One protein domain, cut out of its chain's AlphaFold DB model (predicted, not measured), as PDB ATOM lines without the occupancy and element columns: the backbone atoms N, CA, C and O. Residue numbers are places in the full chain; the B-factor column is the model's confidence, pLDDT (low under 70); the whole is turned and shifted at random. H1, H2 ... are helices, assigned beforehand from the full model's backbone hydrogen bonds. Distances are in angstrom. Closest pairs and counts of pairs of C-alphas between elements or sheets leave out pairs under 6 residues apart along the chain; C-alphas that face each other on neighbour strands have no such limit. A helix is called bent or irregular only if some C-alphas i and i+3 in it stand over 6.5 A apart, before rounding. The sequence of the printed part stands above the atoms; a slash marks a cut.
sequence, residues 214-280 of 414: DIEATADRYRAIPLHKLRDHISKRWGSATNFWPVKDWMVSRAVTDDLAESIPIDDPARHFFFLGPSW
ATOM      1  N   ASP A 214     -28.026   5.545 -30.234       82.62
ATOM      2  CA  ASP A 214     -28.228   4.534 -31.266       82.62
ATOM      3  C   ASP A 214     -28.441   3.158 -30.613       82.62
ATOM      4  O   ASP A 214     -27.515   2.540 -30.062       82.62
ATOM      5  N   ILE A 215     -29.696   2.707 -30.636       75.19
ATOM      6  CA  ILE A 215     -30.136   1.446 -30.034       75.19
ATOM      7  C   ILE A 215     -29.502   0.268 -30.767       75.19
ATOM      8  O   ILE A 215     -28.982  -0.642 -30.116       75.19
ATOM      9  N   GLU A 216     -29.504   0.285 -32.101       78.06
ATOM     10  CA  GLU A 216     -29.060  -0.849 -32.907       78.06
ATOM     11  C   GLU A 216     -27.538  -0.985 -32.867       78.06
ATOM     12  O   GLU A 216     -27.027  -2.077 -32.612       78.06
ATOM     13  N   ALA A 217     -26.796   0.122 -32.958       85.31
ATOM     14  CA  ALA A 217     -25.346   0.093 -32.780       85.31
ATOM     15  C   ALA A 217     -24.953  -0.373 -31.369       85.31
ATOM     16  O   ALA A 217     -23.939  -1.050 -31.179       85.31
ATOM     17  N   THR A 218     -25.746  -0.037 -30.348       80.38
ATOM     18  CA  THR A 218     -25.512  -0.528 -28.983       80.38
ATOM     19  C   THR A 218     -25.848  -2.010 -28.852       80.38
ATOM     20  O   THR A 218     -25.060  -2.762 -28.272       80.38
ATOM     21  N   ALA A 219     -26.946  -2.465 -29.455       78.50
ATOM     22  CA  ALA A 219     -27.304  -3.876 -29.511       78.50
ATOM     23  C   ALA A 219     -26.217  -4.697 -30.218       78.50
ATOM     24  O   ALA A 219     -25.791  -5.721 -29.686       78.50
ATOM     25  N   ASP A 220     -25.690  -4.223 -31.346       85.69
ATOM     26  CA  ASP A 220     -24.610  -4.878 -32.087       85.69
ATOM     27  C   ASP A 220     -23.318  -4.984 -31.279       85.69
ATOM     28  O   ASP A 220     -22.686  -6.049 -31.256       85.69
ATOM     29  N   ARG A 221     -22.964  -3.933 -30.524       94.88
ATOM     30  CA  ARG A 221     -21.841  -3.988 -29.574       94.88
ATOM     31  C   ARG A 221     -22.027  -5.116 -28.560       94.88
ATOM     32  O   ARG A 221     -21.093  -5.888 -28.345       94.88
ATOM     33  N   TYR A 222     -23.219  -5.275 -27.983       90.06
ATOM     34  CA  TYR A 222     -23.502  -6.346 -27.019       90.06
ATOM     35  C   TYR A 222     -23.639  -7.735 -27.666       90.06
ATOM     36  O   TYR A 222     -23.216  -8.734 -27.075       90.06
ATOM     37  N   ARG A 223     -24.149  -7.833 -28.899       88.69
ATOM     38  CA  ARG A 223     -24.191  -9.091 -29.667       88.69
ATOM     39  C   ARG A 223     -22.790  -9.598 -30.001       88.69
ATOM     40  O   ARG A 223     -22.586 -10.815 -29.996       88.69
ATOM     41  N   ALA A 224     -21.821  -8.708 -30.217       95.38
ATOM     42  CA  ALA A 224     -20.421  -9.073 -30.443       95.38
ATOM     43  C   ALA A 224     -19.729  -9.643 -29.186       95.38
ATOM     44  O   ALA A 224     -18.739 -10.371 -29.292       95.38
ATOM     45  N   ILE A 225     -20.255  -9.371 -27.986       92.88
ATOM     46  CA  ILE A 225     -19.681  -9.868 -26.733       92.88
ATOM     47  C   ILE A 225     -19.994 -11.371 -26.564       92.88
ATOM     48  O   ILE A 225     -21.136 -11.807 -26.760       92.88
ATOM     49  N   PRO A 226     -19.010 -12.211 -26.184       93.12
ATOM     50  CA  PRO A 226     -19.254 -13.608 -25.832       93.12
ATOM     51  C   PRO A 226     -20.270 -13.751 -24.691       93.12
ATOM     52  O   PRO A 226     -20.204 -13.010 -23.713       93.12
ATOM     53  N   LEU A 227     -21.162 -14.748 -24.765       85.50
ATOM     54  CA  LEU A 227     -22.275 -14.915 -23.815       85.50
ATOM     55  C   LEU A 227     -21.838 -14.898 -22.339       85.50
ATOM     56  O   LEU A 227     -22.495 -14.269 -21.522       85.50
ATOM     57  N   HIS A 228     -20.718 -15.541 -21.995       84.75
ATOM     58  CA  HIS A 228     -20.214 -15.559 -20.617       84.75
ATOM     59  C   HIS A 228     -19.801 -14.164 -20.115       84.75
ATOM     60  O   HIS A 228     -20.067 -13.837 -18.965       84.75
ATOM     61  N   LYS A 229     -19.208 -13.325 -20.978       90.94
ATOM     62  CA  LYS A 229     -18.844 -11.939 -20.640       90.94
ATOM     63  C   LYS A 229     -20.069 -11.039 -20.560       90.94
ATOM     64  O   LYS A 229     -20.123 -10.176 -19.696       90.94
ATOM     65  N   LEU A 230     -21.046 -11.249 -21.443       87.06
ATOM     66  CA  LEU A 230     -22.314 -10.525 -21.398       87.06
ATOM     67  C   LEU A 230     -23.077 -10.855 -20.109       87.06
ATOM     68  O   LEU A 230     -23.559  -9.958 -19.430       87.06
ATOM     69  N   ARG A 231     -23.117 -12.136 -19.731       83.19
ATOM     70  CA  ARG A 231     -23.711 -12.577 -18.469       83.19
ATOM     71  C   ARG A 231     -23.001 -11.958 -17.267       83.19
ATOM     72  O   ARG A 231     -23.697 -11.428 -16.416       83.19
ATOM     73  N   ASP A 232     -21.664 -11.977 -17.233       85.19
ATOM     74  CA  ASP A 232     -20.870 -11.338 -16.168       85.19
ATOM     75  C   ASP A 232     -21.130  -9.823 -16.078       85.19
ATOM     76  O   ASP A 232     -21.329  -9.272 -14.996       85.19
ATOM     77  N   HIS A 233     -21.184  -9.144 -17.227       85.38
ATOM     78  CA  HIS A 233     -21.499  -7.720 -17.304       85.38
ATOM     79  C   HIS A 233     -22.868  -7.411 -16.686       85.38
ATOM     80  O   HIS A 233     -22.973  -6.534 -15.833       85.38
ATOM     81  N   ILE A 234     -23.900  -8.169 -17.059       81.38
ATOM     82  CA  ILE A 234     -25.255  -7.927 -16.566       81.38
ATOM     83  C   ILE A 234     -25.402  -8.376 -15.106       81.38
ATOM     84  O   ILE A 234     -26.085  -7.704 -14.338       81.38
ATOM     85  N   SER A 235     -24.742  -9.456 -14.672       80.12
ATOM     86  CA  SER A 235     -24.825  -9.926 -13.279       80.12
ATOM     87  C   SER A 235     -24.246  -8.937 -12.277       80.12
ATOM     88  O   SER A 235     -24.690  -8.926 -11.135       80.12
ATOM     89  N   LYS A 236     -23.316  -8.068 -12.691       81.50
ATOM     90  CA  LYS A 236     -22.803  -6.992 -11.828       81.50
ATOM     91  C   LYS A 236     -23.881  -5.984 -11.435       81.50
ATOM     92  O   LYS A 236     -23.797  -5.416 -10.357       81.50
ATOM     93  N   ARG A 237     -24.883  -5.766 -12.297       73.69
ATOM     94  CA  ARG A 237     -26.020  -4.867 -12.029       73.69
ATOM     95  C   ARG A 237     -27.278  -5.607 -11.573       73.69
ATOM     96  O   ARG A 237     -28.040  -5.072 -10.781       73.69
ATOM     97  N   TRP A 238     -27.500  -6.826 -12.064       71.62
ATOM     98  CA  TRP A 238     -28.769  -7.553 -11.909       71.62
ATOM     99  C   TRP A 238     -28.643  -8.912 -11.215       71.62
ATOM    100  O   TRP A 238     -29.606  -9.680 -11.199       71.62
ATOM    101  N   GLY A 239     -27.480  -9.238 -10.650       67.94
ATOM    102  CA  GLY A 239     -27.259 -10.413  -9.805       67.94
ATOM    103  C   GLY A 239     -27.908 -11.704 -10.321       67.94
ATOM    104  O   GLY A 239     -27.721 -12.117 -11.476       67.94
ATOM    105  N   SER A 240     -28.704 -12.334  -9.449       56.41
ATOM    106  CA  SER A 240     -29.381 -13.615  -9.693       56.41
ATOM    107  C   SER A 240     -30.425 -13.574 -10.818       56.41
ATOM    108  O   SER A 240     -30.785 -14.634 -11.338       56.41
ATOM    109  N   ALA A 241     -30.859 -12.388 -11.272       55.81
ATOM    110  CA  ALA A 241     -31.810 -12.249 -12.377       55.81
ATOM    111  C   ALA A 241     -31.247 -12.790 -13.705       55.81
ATOM    112  O   ALA A 241     -32.000 -13.254 -14.562       55.81
ATOM    113  N   THR A 242     -29.915 -12.831 -13.846       60.88
ATOM    114  CA  THR A 242     -29.246 -13.394 -15.032       60.88
ATOM    115  C   THR A 242     -29.546 -14.873 -15.275       60.88
ATOM    116  O   THR A 242     -29.456 -15.329 -16.414       60.88
ATOM    117  N   ASN A 243     -29.952 -15.623 -14.246       58.56
ATOM    118  CA  ASN A 243     -30.336 -17.031 -14.380       58.56
ATOM    119  C   ASN A 243     -31.682 -17.222 -15.101       58.56
ATOM    120  O   ASN A 243     -31.978 -18.325 -15.558       58.56
ATOM    121  N   PHE A 244     -32.485 -16.162 -15.230       54.81
ATOM    122  CA  PHE A 244     -33.834 -16.206 -15.799       54.81
ATOM    123  C   PHE A 244     -33.907 -15.726 -17.251       54.81
ATOM    124  O   PHE A 244     -34.992 -15.698 -17.835       54.81
ATOM    125  N   TRP A 245     -32.770 -15.373 -17.855       65.88
ATOM    126  CA  TRP A 245     -32.681 -14.978 -19.259       65.88
ATOM    127  C   TRP A 245     -32.006 -16.087 -20.069       65.88
ATOM    128  O   TRP A 245     -30.787 -16.085 -20.225       65.88
ATOM    129  N   PRO A 246     -32.773 -17.065 -20.585       58.62
ATOM    130  CA  PRO A 246     -32.202 -18.223 -21.271       58.62
ATOM    131  C   PRO A 246     -31.617 -17.886 -22.651       58.62
ATOM    132  O   PRO A 246     -30.893 -18.697 -23.223       58.62
ATOM    133  N   VAL A 247     -31.921 -16.702 -23.195       74.56
ATOM    134  CA  VAL A 247     -31.557 -16.293 -24.555       74.56
ATOM    135  C   VAL A 247     -30.609 -15.097 -24.511       74.56
ATOM    136  O   VAL A 247     -30.863 -14.116 -23.814       74.56
ATOM    137  N   LYS A 248     -29.531 -15.157 -25.303       79.94
ATOM    138  CA  LYS A 248     -28.537 -14.078 -25.421       79.94
ATOM    139  C   LYS A 248     -29.175 -12.739 -25.798       79.94
ATOM    140  O   LYS A 248     -28.811 -11.721 -25.227       79.94
ATOM    141  N   ASP A 249     -30.141 -12.738 -26.709       76.56
ATOM    142  CA  ASP A 249     -30.786 -11.500 -27.158       76.56
ATOM    143  C   ASP A 249     -31.546 -10.790 -26.036       76.56
ATOM    144  O   ASP A 249     -31.575  -9.568 -26.003       76.56
ATOM    145  N   TRP A 250     -32.082 -11.520 -25.055       75.94
ATOM    146  CA  TRP A 250     -32.728 -10.894 -23.898       75.94
ATOM    147  C   TRP A 250     -31.713 -10.177 -23.009       75.94
ATOM    148  O   TRP A 250     -31.970  -9.080 -22.520       75.94
ATOM    149  N   MET A 251     -30.537 -10.787 -22.841       78.56
ATOM    150  CA  MET A 251     -29.407 -10.164 -22.159       78.56
ATOM    151  C   MET A 251     -28.937  -8.908 -22.908       78.56
ATOM    152  O   MET A 251     -28.715  -7.875 -22.285       78.56
ATOM    153  N   VAL A 252     -28.852  -8.970 -24.241       78.81
ATOM    154  CA  VAL A 252     -28.534  -7.810 -25.090       78.81
ATOM    155  C   VAL A 252     -29.563  -6.697 -24.889       78.81
ATOM    156  O   VAL A 252     -29.176  -5.580 -24.566       78.81
ATOM    157  N   SER A 253     -30.861  -6.990 -25.002       76.19
ATOM    158  CA  SER A 253     -31.922  -5.992 -24.812       76.19
ATOM    159  C   SER A 253     -31.864  -5.337 -23.432       76.19
ATOM    160  O   SER A 253     -32.030  -4.120 -23.328       76.19
ATOM    161  N   ARG A 254     -31.583  -6.110 -22.372       81.31
ATOM    162  CA  ARG A 254     -31.413  -5.558 -21.021       81.31
ATOM    163  C   ARG A 254     -30.211  -4.623 -20.937       81.31
ATOM    164  O   ARG A 254     -30.368  -3.520 -20.432       81.31
ATOM    165  N   ALA A 255     -29.053  -5.033 -21.453       83.19
ATOM    166  CA  ALA A 255     -27.847  -4.208 -21.431       83.19
ATOM    167  C   ALA A 255     -28.029  -2.898 -22.223       83.19
ATOM    168  O   ALA A 255     -27.659  -1.830 -21.749       83.19
ATOM    169  N   VAL A 256     -28.696  -2.960 -23.383       79.31
ATOM    170  CA  VAL A 256     -29.065  -1.770 -24.171       79.31
ATOM    171  C   VAL A 256     -29.992  -0.846 -23.377       79.31
ATOM    172  O   VAL A 256     -29.814   0.368 -23.395       79.31
ATOM    173  N   THR A 257     -30.962  -1.415 -22.661       77.69
ATOM    174  CA  THR A 257     -31.898  -0.647 -21.831       77.69
ATOM    175  C   THR A 257     -31.196   0.012 -20.643       77.69
ATOM    176  O   THR A 257     -31.521   1.149 -20.309       77.69
ATOM    177  N   ASP A 258     -30.222  -0.660 -20.025       81.94
ATOM    178  CA  ASP A 258     -29.415  -0.079 -18.949       81.94
ATOM    179  C   ASP A 258     -28.586   1.112 -19.453       81.94
ATOM    180  O   ASP A 258     -28.633   2.179 -18.849       81.94
ATOM    181  N   ASP A 259     -27.884   0.967 -20.579       82.19
ATOM    182  CA  ASP A 259     -27.072   2.047 -21.161       82.19
ATOM    183  C   ASP A 259     -27.932   3.233 -21.616       82.19
ATOM    184  O   ASP A 259     -27.562   4.398 -21.439       82.19
ATOM    185  N   LEU A 260     -29.107   2.944 -22.179       78.25
ATOM    186  CA  LEU A 260     -30.090   3.964 -22.521       78.25
ATOM    187  C   LEU A 260     -30.509   4.732 -21.267       78.25
ATOM    188  O   LEU A 260     -30.533   5.961 -21.279       78.25
ATOM    189  N   ALA A 261     -30.814   4.023 -20.187       78.06
ATOM    190  CA  ALA A 261     -31.225   4.635 -18.938       78.06
ATOM    191  C   ALA A 261     -30.112   5.469 -18.290       78.06
ATOM    192  O   ALA A 261     -30.388   6.511 -17.700       78.06
ATOM    193  N   GLU A 262     -28.851   5.057 -18.427       81.88
ATOM    194  CA  GLU A 262     -27.698   5.846 -17.980       81.88
ATOM    195  C   GLU A 262     -27.510   7.133 -18.790       81.88
ATOM    196  O   GLU A 262     -27.004   8.115 -18.246       81.88
ATOM    197  N   SER A 263     -27.962   7.150 -20.052       79.81
ATOM    198  CA  SER A 263     -27.954   8.349 -20.902       79.81
ATOM    199  C   SER A 263     -29.026   9.383 -20.533       79.81
ATOM    200  O   SER A 263     -28.942  10.529 -20.974       79.81
ATOM    201  N   ILE A 264     -30.031   8.996 -19.742       73.75
ATOM    202  CA  ILE A 264     -31.072   9.903 -19.248       73.75
ATOM    203  C   ILE A 264     -30.496  10.697 -18.055       73.75
ATOM    204  O   ILE A 264     -29.869  10.087 -17.181       73.75
ATOM    205  N   PRO A 265     -30.683  12.032 -17.973       78.25
ATOM    206  CA  PRO A 265     -30.223  12.832 -16.834       78.25
ATOM    207  C   PRO A 265     -30.688  12.263 -15.485       78.25
ATOM    208  O   PRO A 265     -31.772  11.694 -15.390       78.25
ATOM    209  N   ILE A 266     -29.863  12.394 -14.438       75.62
ATOM    210  CA  ILE A 266     -30.166  11.831 -13.106       75.62
ATOM    211  C   ILE A 266     -31.466  12.409 -12.535       75.62
ATOM    212  O   ILE A 266     -32.242  11.667 -11.939       75.62
ATOM    213  N   ASP A 267     -31.710  13.694 -12.780       73.31
ATOM    214  CA  ASP A 267     -32.874  14.424 -12.273       73.31
ATOM    215  C   ASP A 267     -34.145  14.195 -13.112       73.31
ATOM    216  O   ASP A 267     -35.213  14.703 -12.774       73.31
ATOM    217  N   ASP A 268     -34.051  13.456 -14.225       67.62
ATOM    218  CA  ASP A 268     -35.199  13.166 -15.079       67.62
ATOM    219  C   ASP A 268     -36.014  11.994 -14.488       67.62
ATOM    220  O   ASP A 268     -35.487  10.881 -14.330       67.62
ATOM    221  N   PRO A 269     -37.315  12.193 -14.196       63.50
ATOM    222  CA  PRO A 269     -38.154  11.183 -13.557       63.50
ATOM    223  C   PRO A 269     -38.288   9.895 -14.379       63.50
ATOM    224  O   PRO A 269     -38.568   8.829 -13.821       63.50
ATOM    225  N   ALA A 270     -38.047   9.949 -15.690       60.62
ATOM    226  CA  ALA A 270     -38.065   8.772 -16.537       60.62
ATOM    227  C   ALA A 270     -36.915   7.801 -16.245       60.62
ATOM    228  O   ALA A 270     -37.067   6.593 -16.425       60.62
ATOM    229  N   ARG A 271     -35.774   8.286 -15.738       66.75
ATOM    230  CA  ARG A 271     -34.645   7.424 -15.362       66.75
ATOM    231  C   ARG A 271     -35.036   6.425 -14.268       66.75
ATOM    232  O   ARG A 271     -34.597   5.273 -14.290       66.75
ATOM    233  N   HIS A 272     -35.925   6.822 -13.357       62.28
ATOM    234  CA  HIS A 272     -36.421   5.970 -12.270       62.28
ATOM    235  C   HIS A 272     -37.272   4.781 -12.741       62.28
ATOM    236  O   HIS A 272     -37.488   3.845 -11.970       62.28
ATOM    237  N   PHE A 273     -37.732   4.764 -13.996       60.03
ATOM    238  CA  PHE A 273     -38.358   3.569 -14.572       60.03
ATOM    239  C   PHE A 273     -37.384   2.428 -14.790       60.03
ATOM    240  O   PHE A 273     -37.769   1.262 -14.758       60.03
ATOM    241  N   PHE A 274     -36.128   2.752 -15.051       63.72
ATOM    242  CA  PHE A 274     -35.126   1.755 -15.377       63.72
ATOM    243  C   PHE A 274     -34.378   1.285 -14.130       63.72
ATOM    244  O   PHE A 274     -33.960   0.126 -14.076       63.72
ATOM    245  N   PHE A 275     -34.292   2.157 -13.118       64.56
ATOM    246  CA  PHE A 275     -33.636   1.915 -11.837       64.56
ATOM    247  C   PHE A 275     -34.597   2.236 -10.681       64.56
ATOM    248  O   PHE A 275     -34.831   3.398 -10.345       64.56
ATOM    249  N   LEU A 276     -35.172   1.201 -10.061       52.00
ATOM    250  CA  LEU A 276     -36.068   1.335  -8.905       52.00
ATOM    251  C   LEU A 276     -35.282   1.675  -7.623       52.00
ATOM    252  O   LEU A 276     -35.135   0.822  -6.761       52.00
ATOM    253  N   GLY A 277     -34.814   2.918  -7.481       48.00
ATOM    254  CA  GLY A 277     -34.318   3.487  -6.217       48.00
ATOM    255  C   GLY A 277     -33.121   2.779  -5.539       48.00
ATOM    256  O   GLY A 277     -32.615   1.766  -6.020       48.00
ATOM    257  N   PRO A 278     -32.639   3.315  -4.401       37.28
ATOM    258  CA  PRO A 278     -31.414   2.862  -3.727       37.28
ATOM    259  C   PRO A 278     -31.517   1.492  -3.027       37.28
ATOM    260  O   PRO A 278     -30.522   1.003  -2.504       37.28
ATOM    261  N   SER A 279     -32.674   0.824  -3.040       38.72
ATOM    262  CA  SER A 279     -32.874  -0.489  -2.400       38.72
ATOM    263  C   SER A 279     -32.299  -1.679  -3.186       38.72
ATOM    264  O   SER A 279     -32.611  -2.821  -2.873       38.72
ATOM    265  N   TRP A 280     -31.508  -1.428  -4.233       43.16
ATOM    266  CA  TRP A 280     -30.819  -2.463  -5.022       43.16
ATOM    267  C   TRP A 280     -29.421  -2.802  -4.499       43.16
ATOM    268  O   TRP A 280     -28.745  -3.659  -5.065       43.16
TER     269      TRP A 280
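What this domain is: This is residues 214 to 280 of the 414 residues of an uncharacterized protein of Mytilinidion resinicola (UniProt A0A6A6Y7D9). Look first for the long straight helix H3, which forms a beam: H1 meets its first half as a slanting arm, and the kinked H2 packs crosswise on its beginning. Past the far end of H3 the model folds back through the short H4, near H3. The printed part has 67 residues with four named helices, in the order H1, H2, H3, H4, and no named strand; the class is all helix. It is compact, with a radius of gyration of the C-alphas of 12.3 A, and flat, spanning 34 by 28 by 14 A.

How they stand to each other: Start with H2, residues 227 to 244, the longest helix by residues; it has a kink of 137 degrees near residue 238 and is irregular, with C-alphas 237 and 240 standing 9.7 A apart. It touches H3, residues 248 to 263, which meets it with residues 248 to 255 alone; the closest C-alphas, of Leu 227 and Lys 248, are 6.5 A apart, and the lines are about perpendicular at 80 degrees. H1, residues 215 to 224, touches H3 at a steep tilt of 48 degrees, opposite ways, with the closest C-alphas, of Tyr 222 and Val 252, 5.6 A apart. H1 and H2 are close but not clearly touching. H4, residues 269 to 273, is close to H3 but not clearly touching: the closest C-alphas, of Ala 261 and Arg 271, are 5.7 A apart. H4 is apart from H1 and H2. In H1 and H3 every O i to N i+4 pair is within hydrogen-bond range; in H2 8 of 14 are, and in H4 0 of 1, beside 2 of 2 O i to N i+3 pairs.

Where its parts are: Find C-alpha 227 at (-22.275, -14.915, -23.815), where H2 begins; its first and last C-alphas are 14.1 A apart. H3 runs 22.9 A from C-alpha 248 to C-alpha 263 at (-27.954, 8.349, -20.902). H1 begins at C-alpha 215, at (-30.136, 1.446, -30.034), and covers 14.3 A; H4 is short.

The domain as a whole: The C-alphas of Pro 226 and Asp 267 are the two farthest apart, at 34.0 A. The printed part has no cut, and its three links are tight. The mean pLDDT of the printed part is 74.1; look for values under 70 at residues 239 to 246 and 268 to 280.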